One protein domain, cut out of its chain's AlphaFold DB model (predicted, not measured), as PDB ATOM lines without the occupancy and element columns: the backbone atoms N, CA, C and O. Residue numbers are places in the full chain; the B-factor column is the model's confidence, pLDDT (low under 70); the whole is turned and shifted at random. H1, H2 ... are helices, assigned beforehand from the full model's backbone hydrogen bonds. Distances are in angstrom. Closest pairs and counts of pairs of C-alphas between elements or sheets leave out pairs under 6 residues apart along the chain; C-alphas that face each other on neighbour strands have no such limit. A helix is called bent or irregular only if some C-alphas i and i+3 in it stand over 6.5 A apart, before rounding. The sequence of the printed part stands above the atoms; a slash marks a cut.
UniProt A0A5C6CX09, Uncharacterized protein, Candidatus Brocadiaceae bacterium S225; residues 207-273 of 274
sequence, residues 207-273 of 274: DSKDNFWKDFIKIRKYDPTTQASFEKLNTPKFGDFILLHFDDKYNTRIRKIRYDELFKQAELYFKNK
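What this domain is: This is residues 207 to 273 of the 274 residues of an uncharacterized protein of Candidatus Brocadiaceae bacterium S225 (UniProt A0A5C6CX09). Three helices, H1, H3 and the long H4, run nearly along one line in a loose bundle, their centres making a triangle, with H1 and H3 running opposite ways to H4 at shallow tilts of 11 and 18 degrees; the short H2 sits beyond H3, away from H4. The printed part has 67 residues with four named helices, H1 to H4 in order, no named strand, and is all helix. It is compact, radius of gyration of the C-alphas 12.0 A, spanning 36 by 24 by 18 A.

Where its parts are: H4, residues 252 to 271, measures 28.8 A, from C-alpha 252 at (157.050, 147.637, 132.348). H1, residues 209 to 222, measures 20.3 A and begins at (133.720, 155.206, 122.616). H3, residues 236 to 248, measures 19.9 A and is irregular: C-alphas 244 and 247 are 7.9 A apart. H2 is residues 227 to 231.

How they stand to each other: H4 and H1 are close but not clearly touching, closest C-alphas Phe 270 and Lys 209, 6.2 A, at a shallow tilt of 11 degrees, opposite ways. H4 and H3 are likewise close but not clearly touching, closest C-alphas Arg 255 and His 245, 6.8 A, at 18 degrees, opposite ways. H2 and H3 are close but not clearly touching, closest C-alphas Gln 227 and Phe 246, 6.6 A. H1 and H3 are near each other; H2 and H4 are apart. Every O i to N i+4 pair is within hydrogen-bond range in H2 and H4, 9 of 10 in H1, and 2 of 9 in H3, where 4 of 10 O i to N i+3 pairs are.

The domain as a whole: The printed part has no cut, and its three links are tight. Residues 248 and 273 are under pLDDT 70.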
ATOM      1  N   ASP A 207     134.446 152.343 116.260       84.31
ATOM      2  CA  ASP A 207     133.302 153.169 115.855       84.31
ATOM      3  C   ASP A 207     132.591 153.819 117.049       84.31
ATOM      4  O   ASP A 207     131.947 154.853 116.904       84.31
ATOM      5  N   SER A 208     132.735 153.238 118.246       87.94
ATOM      6  CA  SER A 208     132.101 153.703 119.483       87.94
ATOM      7  C   SER A 208     133.110 153.825 120.623       87.94
ATOM      8  O   SER A 208     133.936 152.930 120.840       87.94
ATOM      9  N   LYS A 209     132.975 154.920 121.384       91.44
ATOM     10  CA  LYS A 209     133.720 155.206 122.616       91.44
ATOM     11  C   LYS A 209     133.574 154.071 123.639       91.44
ATOM     12  O   LYS A 209     134.562 153.665 124.246       91.44
ATOM     13  N   ASP A 210     132.372 153.520 123.795       90.94
ATOM     14  CA  ASP A 210     132.085 152.504 124.815       90.94
ATOM     15  C   ASP A 210     132.779 151.173 124.513       90.94
ATOM     16  O   ASP A 210     133.333 150.529 125.406       90.94
ATOM     17  N   ASN A 211     132.825 150.795 123.231       91.75
ATOM     18  CA  ASN A 211     133.538 149.599 122.787       91.75
ATOM     19  C   ASN A 211     135.048 149.726 123.027       91.75
ATOM     20  O   ASN A 211     135.676 148.764 123.465       91.75
ATOM     21  N   PHE A 212     135.620 150.913 122.792       95.31
ATOM     22  CA  PHE A 212     137.028 151.167 123.089       95.31
ATOM     23  C   PHE A 212     137.321 151.039 124.587       95.31
ATOM     24  O   PHE A 212     138.219 150.289 124.965       95.31
ATOM     25  N   TRP A 213     136.562 151.720 125.454       94.94
ATOM     26  CA  TRP A 213     136.838 151.698 126.895       94.94
ATOM     27  C   TRP A 213     136.669 150.312 127.510       94.94
ATOM     28  O   TRP A 213     137.458 149.927 128.374       94.94
ATOM     29  N   LYS A 214     135.696 149.529 127.031       94.31
ATOM     30  CA  LYS A 214     135.509 148.138 127.456       94.31
ATOM     31  C   LYS A 214     136.747 147.282 127.175       94.31
ATOM     32  O   LYS A 214     137.154 146.503 128.038       94.31
ATOM     33  N   ASP A 215     137.350 147.434 126.000       94.62
ATOM     34  CA  ASP A 215     138.559 146.699 125.621       94.62
ATOM     35  C   ASP A 215     139.809 147.253 126.319       94.62
ATOM     36  O   ASP A 215     140.621 146.480 126.831       94.62
ATOM     37  N   PHE A 216     139.926 148.579 126.437       94.69
ATOM     38  CA  PHE A 216     141.024 149.248 127.137       94.69
ATOM     39  C   PHE A 216     141.120 148.822 128.604       94.69
ATOM     40  O   PHE A 216     142.207 148.502 129.077       94.69
ATOM     41  N   ILE A 217     139.994 148.770 129.329       93.38
ATOM     42  CA  ILE A 217     139.969 148.350 130.739       93.38
ATOM     43  C   ILE A 217     140.468 146.911 130.882       93.38
ATOM     44  O   ILE A 217     141.266 146.632 131.778       93.38
ATOM     45  N   LYS A 218     140.036 145.998 130.000       93.31
ATOM     46  CA  LYS A 218     140.523 144.611 130.005       93.31
ATOM     47  C   LYS A 218     142.031 144.577 129.784       93.31
ATOM     48  O   LYS A 218     142.754 144.018 130.600       93.31
ATOM     49  N   ILE A 219     142.507 145.213 128.721       92.38
ATOM     50  CA  ILE A 219     143.924 145.199 128.360       92.38
ATOM     51  C   ILE A 219     144.793 145.826 129.454       92.38
ATOM     52  O   ILE A 219     145.775 145.217 129.866       92.38
ATOM     53  N   ARG A 220     144.400 146.979 130.005       91.19
ATOM     54  CA  ARG A 220     145.135 147.653 131.085       91.19
ATOM     55  C   ARG A 220     145.164 146.834 132.373       91.19
ATOM     56  O   ARG A 220     146.166 146.855 133.077       91.19
ATOM     57  N   LYS A 221     144.073 146.133 132.699       91.06
ATOM     58  CA  LYS A 221     143.985 145.299 133.906       91.06
ATOM     59  C   LYS A 221     144.896 144.075 133.827       91.06
ATOM     60  O   LYS A 221     145.474 143.700 134.841       91.06
ATOM     61  N   TYR A 222     144.968 143.440 132.661       90.50
ATOM     62  CA  TYR A 222     145.701 142.187 132.488       90.50
ATOM     63  C   TYR A 222     147.135 142.368 131.964       90.50
ATOM     64  O   TYR A 222     147.902 141.424 132.097       90.50
ATOM     65  N   ASP A 223     147.478 143.535 131.394       89.38
ATOM     66  CA  ASP A 223     148.768 143.875 130.755       89.38
ATOM     67  C   ASP A 223     149.458 142.664 130.097       89.38
ATOM     68  O   ASP A 223     150.470 142.177 130.603       89.38
ATOM     69  N   PRO A 224     148.889 142.113 129.010       90.81
ATOM     70  CA  PRO A 224     149.380 140.864 128.445       90.81
ATOM     71  C   PRO A 224     150.796 141.027 127.873       90.81
ATOM     72  O   PRO A 224     151.021 141.809 126.950       90.81
ATOM     73  N   THR A 225     151.738 140.233 128.384       89.25
ATOM     74  CA  THR A 225     153.145 140.187 127.939       89.25
ATOM     75  C   THR A 225     153.475 138.944 127.111       89.25
ATOM     76  O   THR A 225     154.622 138.724 126.734       89.25
ATOM     77  N   THR A 226     152.478 138.120 126.789       88.50
ATOM     78  CA  THR A 226     152.624 136.983 125.867       88.50
ATOM     79  C   THR A 226     151.437 136.906 124.914       88.50
ATOM     80  O   THR A 226     150.307 137.221 125.305       88.50
ATOM     81  N   GLN A 227     151.664 136.412 123.695       88.81
ATOM     82  CA  GLN A 227     150.607 136.197 122.697       88.81
ATOM     83  C   GLN A 227     149.436 135.382 123.273       88.81
ATOM     84  O   GLN A 227     148.281 135.797 123.193       88.81
ATOM     85  N   ALA A 228     149.737 134.275 123.960       89.25
ATOM     86  CA  ALA A 228     148.727 133.413 124.570       89.25
ATOM     87  C   ALA A 228     147.906 134.122 125.665       89.25
ATOM     88  O   ALA A 228     146.728 133.819 125.859       89.25
ATOM     89  N   SER A 229     148.505 135.062 126.408       89.12
ATOM     90  CA  SER A 229     147.776 135.869 127.394       89.12
ATOM     91  C   SER A 229     146.876 136.917 126.738       89.12
ATOM     92  O   SER A 229     145.771 137.146 127.222       89.12
ATOM     93  N   PHE A 230     147.307 137.502 125.617       92.62
ATOM     94  CA  PHE A 230     146.532 138.482 124.861       92.62
ATOM     95  C   PHE A 230     145.315 137.852 124.174       92.62
ATOM     96  O   PHE A 230     144.209 138.385 124.276       92.62
ATOM     97  N   GLU A 231     145.482 136.690 123.539       90.94
ATOM     98  CA  GLU A 231     144.396 135.985 122.841       90.94
ATOM     99  C   GLU A 231     143.217 135.663 123.771       90.94
ATOM    100  O   GLU A 231     142.056 135.816 123.385       90.94
ATOM    101  N   LYS A 232     143.495 135.336 125.040       91.50
ATOM    102  CA  LYS A 232     142.468 135.083 126.068       91.50
ATOM    103  C   LYS A 232     141.588 136.296 126.377       91.50
ATOM    104  O   LYS A 232     140.484 136.129 126.890       91.50
ATOM    105  N   LEU A 233     142.052 137.513 126.090       89.69
ATOM    106  CA  LEU A 233     141.312 138.745 126.381       89.69
ATOM    107  C   LEU A 233     140.248 139.062 125.324       89.69
ATOM    108  O   LEU A 233     139.356 139.870 125.597       89.69
ATOM    109  N   ASN A 234     140.322 138.424 124.149       90.38
ATOM    110  CA  ASN A 234     139.413 138.620 123.019       90.38
ATOM    111  C   ASN A 234     139.247 140.109 122.638       90.38
ATOM    112  O   ASN A 234     138.136 140.637 122.580       90.38
ATOM    113  N   THR A 235     140.374 140.800 122.434       90.81
ATOM    114  CA  THR A 235     140.444 142.232 122.065       90.81
ATOM    115  C   THR A 235     141.308 142.444 120.808       90.81
ATOM    116  O   THR A 235     142.295 143.179 120.831       90.81
ATOM    117  N   PRO A 236     140.966 141.818 119.663       90.31
ATOM    118  CA  PRO A 236     141.859 141.718 118.500       90.31
ATOM    119  C   PRO A 236     142.287 143.072 117.911       90.31
ATOM    120  O   PRO A 236     143.374 143.191 117.348       90.31
ATOM    121  N   LYS A 237     141.480 144.129 118.079       92.06
ATOM    122  CA  LYS A 237     141.802 145.483 117.594       92.06
ATOM    123  C   LYS A 237     143.077 146.058 118.232       92.06
ATOM    124  O   LYS A 237     143.771 146.828 117.564       92.06
ATOM    125  N   PHE A 238     143.408 145.638 119.458       92.38
ATOM    126  CA  PHE A 238     144.618 146.021 120.196       92.38
ATOM    127  C   PHE A 238     145.890 145.289 119.745       92.38
ATOM    128  O   PHE A 238     146.966 145.646 120.219       92.38
ATOM    129  N   GLY A 239     145.798 144.312 118.832       88.31
ATOM    130  CA  GLY A 239     146.917 143.438 118.458       88.31
ATOM    131  C   GLY A 239     148.199 144.196 118.114       88.31
ATOM    132  O   GLY A 239     149.221 143.985 118.756       88.31
ATOM    133  N   ASP A 240     148.125 145.154 117.187       85.69
ATOM    134  CA  ASP A 240     149.301 145.932 116.762       85.69
ATOM    135  C   ASP A 240     149.890 146.789 117.893       85.69
ATOM    136  O   ASP A 240     151.104 146.950 117.992       85.69
ATOM    137  N   PHE A 241     149.038 147.324 118.774       88.38
ATOM    138  CA  PHE A 241     149.470 148.165 119.892       88.38
ATOM    139  C   PHE A 241     150.204 147.355 120.971       88.38
ATOM    140  O   PHE A 241     151.137 147.869 121.592       88.38
ATOM    141  N   ILE A 242     149.782 146.100 121.171       88.69
ATOM    142  CA  ILE A 242     150.281 145.169 122.191       88.69
ATOM    143  C   ILE A 242     151.426 144.289 121.673       88.69
ATOM    144  O   ILE A 242     152.176 143.745 122.472       88.69
ATOM    145  N   LEU A 243     151.642 144.192 120.361       85.00
ATOM    146  CA  LEU A 243     152.658 143.315 119.765       85.00
ATOM    147  C   LEU A 243     154.069 143.512 120.350       85.00
ATOM    148  O   LEU A 243     154.820 142.554 120.525       85.00
ATOM    149  N   LEU A 244     154.432 144.755 120.672       80.38
ATOM    150  CA  LEU A 244     155.729 145.098 121.267       80.38
ATOM    151  C   LEU A 244     155.763 144.956 122.798       80.38
ATOM    152  O   LEU A 244     156.795 145.194 123.416       80.38
ATOM    153  N   HIS A 245     154.653 144.569 123.424       84.50
ATOM    154  CA  HIS A 245     154.592 144.227 124.846       84.50
ATOM    155  C   HIS A 245     155.006 142.770 125.087       84.50
ATOM    156  O   HIS A 245     155.300 142.407 126.226       84.50
ATOM    157  N   PHE A 246     155.036 141.948 124.033       84.81
ATOM    158  CA  PHE A 246     155.415 140.546 124.124       84.81
ATOM    159  C   PHE A 246     156.921 140.341 124.233       84.81
ATOM    160  O   PHE A 246     157.707 141.135 123.709       84.81
ATOM    161  N   ASP A 247     157.298 139.247 124.898       75.88
ATOM    162  CA  ASP A 247     158.680 138.767 125.021       75.88
ATOM    163  C   ASP A 247     159.640 139.847 125.550       75.88
ATOM    164  O   ASP A 247     160.777 139.973 125.100       75.88
ATOM    165  N   ASP A 248     159.134 140.687 126.462       67.50
ATOM    166  CA  ASP A 248     159.846 141.800 127.100       67.50
ATOM    167  C   ASP A 248     160.492 142.816 126.140       67.50
ATOM    168  O   ASP A 248     161.352 143.604 126.544       67.50
ATOM    169  N   LYS A 249     160.028 142.889 124.883       72.06
ATOM    170  CA  LYS A 249     160.481 143.909 123.917       72.06
ATOM    171  C   LYS A 249     160.304 145.328 124.457       72.06
ATOM    172  O   LYS A 249     161.170 146.177 124.253       72.06
ATOM    173  N   TYR A 250     159.220 145.573 125.193       76.81
ATOM    174  CA  TYR A 250     159.047 146.752 126.035       76.81
ATOM    175  C   TYR A 250     158.974 146.372 127.507       76.81
ATOM    176  O   TYR A 250     158.102 145.613 127.929       76.81
ATOM    177  N   ASN A 251     159.842 146.993 128.307       75.06
ATOM    178  CA  ASN A 251     159.808 146.870 129.760       75.06
ATOM    179  C   ASN A 251     158.550 147.525 130.367       75.06
ATOM    180  O   ASN A 251     157.891 148.367 129.750       75.06
ATOM    181  N   THR A 252     158.248 147.180 131.620       77.19
ATOM    182  CA  THR A 252     157.050 147.637 132.348       77.19
ATOM    183  C   THR A 252     156.890 149.160 132.371       77.19
ATOM    184  O   THR A 252     155.772 149.667 132.274       77.19
ATOM    185  N   ARG A 253     157.996 149.916 132.452       74.19
ATOM    186  CA  ARG A 253     157.962 151.386 132.451       74.19
ATOM    187  C   ARG A 253     157.456 151.929 131.114       74.19
ATOM    188  O   ARG A 253     156.592 152.803 131.106       74.19
ATOM    189  N   ILE A 254     157.964 151.406 130.000       73.69
ATOM    190  CA  ILE A 254     157.555 151.823 128.652       73.69
ATOM    191  C   ILE A 254     156.096 151.436 128.391       73.69
ATOM    192  O   ILE A 254     155.330 152.264 127.899       73.69
ATOM    193  N   ARG A 255     155.672 150.227 128.786       82.12
ATOM    194  CA  ARG A 255     154.269 149.795 128.650       82.12
ATOM    195  C   ARG A 255     153.310 150.713 129.412       82.12
ATOM    196  O   ARG A 255     152.296 151.130 128.859       82.12
ATOM    197  N   LYS A 256     153.664 151.111 130.642       82.62
ATOM    198  CA  LYS A 256     152.877 152.071 131.435       82.62
ATOM    199  C   LYS A 256     152.719 153.418 130.720       82.62
ATOM    200  O   LYS A 256     151.598 153.895 130.585       82.62
ATOM    201  N   ILE A 257     153.817 153.982 130.207       80.19
ATOM    202  CA  ILE A 257     153.795 155.244 129.446       80.19
ATOM    203  C   ILE A 257     152.875 155.127 128.223       80.19
ATOM    204  O   ILE A 257     152.069 156.021 127.976       80.19
ATOM    205  N   ARG A 258     152.943 154.011 127.487       86.38
ATOM    206  CA  ARG A 258     152.081 153.760 126.321       86.38
ATOM    207  C   ARG A 258     150.597 153.721 126.690       86.38
ATOM    208  O   ARG A 258     149.796 154.320 125.979       86.38
ATOM    209  N   TYR A 259     150.214 153.063 127.787       89.88
ATOM    210  CA  TYR A 259     148.813 153.054 128.237       89.88
ATOM    211  C   TYR A 259     148.326 154.421 128.710       89.88
ATOM    212  O   TYR A 259     147.176 154.775 128.448       89.88
ATOM    213  N   ASP A 260     149.173 155.175 129.409       85.75
ATOM    214  CA  ASP A 260     148.822 156.514 129.881       85.75
ATOM    215  C   ASP A 260     148.656 157.485 128.703       85.75
ATOM    216  O   ASP A 260     147.722 158.287 128.695       85.75
ATOM    217  N   GLU A 261     149.492 157.372 127.669       87.12
ATOM    218  CA  GLU A 261     149.335 158.158 126.442       87.12
ATOM    219  C   GLU A 261     148.098 157.724 125.643       87.12
ATOM    220  O   GLU A 261     147.324 158.572 125.203       87.12
ATOM    221  N   LEU A 262     147.835 156.413 125.530       92.06
ATOM    222  CA  LEU A 262     146.618 155.893 124.899       92.06
ATOM    223  C   LEU A 262     145.355 156.428 125.579       92.06
ATOM    224  O   LEU A 262     144.420 156.829 124.892       92.06
ATOM    225  N   PHE A 263     145.338 156.475 126.912       91.88
ATOM    226  CA  PHE A 263     144.228 157.043 127.671       91.88
ATOM    227  C   PHE A 263     143.977 158.511 127.290       91.88
ATOM    228  O   PHE A 263     142.864 158.857 126.891       91.88
ATOM    229  N   LYS A 264     145.017 159.355 127.341       87.88
ATOM    230  CA  LYS A 264     144.917 160.791 127.022       87.88
ATOM    231  C   LYS A 264     144.438 161.032 125.592       87.88
ATOM    232  O   LYS A 264     143.526 161.826 125.363       87.88
ATOM    233  N   GLN A 265     145.034 160.338 124.625       89.00
ATOM    234  CA  GLN A 265     144.683 160.493 123.215       89.00
ATOM    235  C   GLN A 265     143.269 159.980 122.922       89.00
ATOM    236  O   GLN A 265     142.544 160.600 122.147       89.00
ATOM    237  N   ALA A 266     142.831 158.895 123.572       90.44
ATOM    238  CA  ALA A 266     141.467 158.390 123.439       90.44
ATOM    239  C   ALA A 266     140.427 159.384 123.970       90.44
ATOM    240  O   ALA A 266     139.405 159.607 123.317       90.44
ATOM    241  N   GLU A 267     140.682 160.010 125.126       90.06
ATOM    242  CA  GLU A 267     139.804 161.054 125.663       90.06
ATOM    243  C   GLU A 267     139.653 162.222 124.686       90.06
ATOM    244  O   GLU A 267     138.528 162.636 124.403       90.06
ATOM    245  N   LEU A 268     140.760 162.708 124.115       87.06
ATOM    246  CA  LEU A 268     140.743 163.779 123.115       87.06
ATOM    247  C   LEU A 268     140.006 163.363 121.835       87.06
ATOM    248  O   LEU A 268     139.153 164.098 121.339       87.06
ATOM    249  N   TYR A 269     140.298 162.171 121.314       89.06
ATOM    250  CA  TYR A 269     139.729 161.666 120.066       89.06
ATOM    251  C   TYR A 269     138.206 161.519 120.135       89.06
ATOM    252  O   TYR A 269     137.498 161.986 119.243       89.06
ATOM    253  N   PHE A 270     137.684 160.898 121.196       86.69
ATOM    254  CA  PHE A 270     136.242 160.682 121.330       86.69
ATOM    255  C   PHE A 270     135.485 161.926 121.791       86.69
ATOM    256  O   PHE A 270     134.295 162.025 121.506       86.69
ATOM    257  N   LYS A 271     136.145 162.886 122.453       84.38
ATOM    258  CA  LYS A 271     135.550 164.197 122.750       84.38
ATOM    259  C   LYS A 271     135.321 165.020 121.479       84.38
ATOM    260  O   LYS A 271     134.305 165.686 121.377       84.38
ATOM    261  N   ASN A 272     136.226 164.932 120.502       74.44
ATOM    262  CA  ASN A 272     136.132 165.668 119.234       74.44
ATOM    263  C   ASN A 272     135.216 165.002 118.183       74.44
ATOM    264  O   ASN A 272     135.039 165.550 117.098       74.44
ATOM    265  N   LYS A 273     134.690 163.802 118.466       65.62
ATOM    266  CA  LYS A 273     133.743 163.061 117.611       65.62
ATOM    267  C   LYS A 273     132.272 163.250 118.022       65.62
ATOM    268  O   LYS A 273     131.403 162.713 117.338       65.62
TER     269      LYS A 273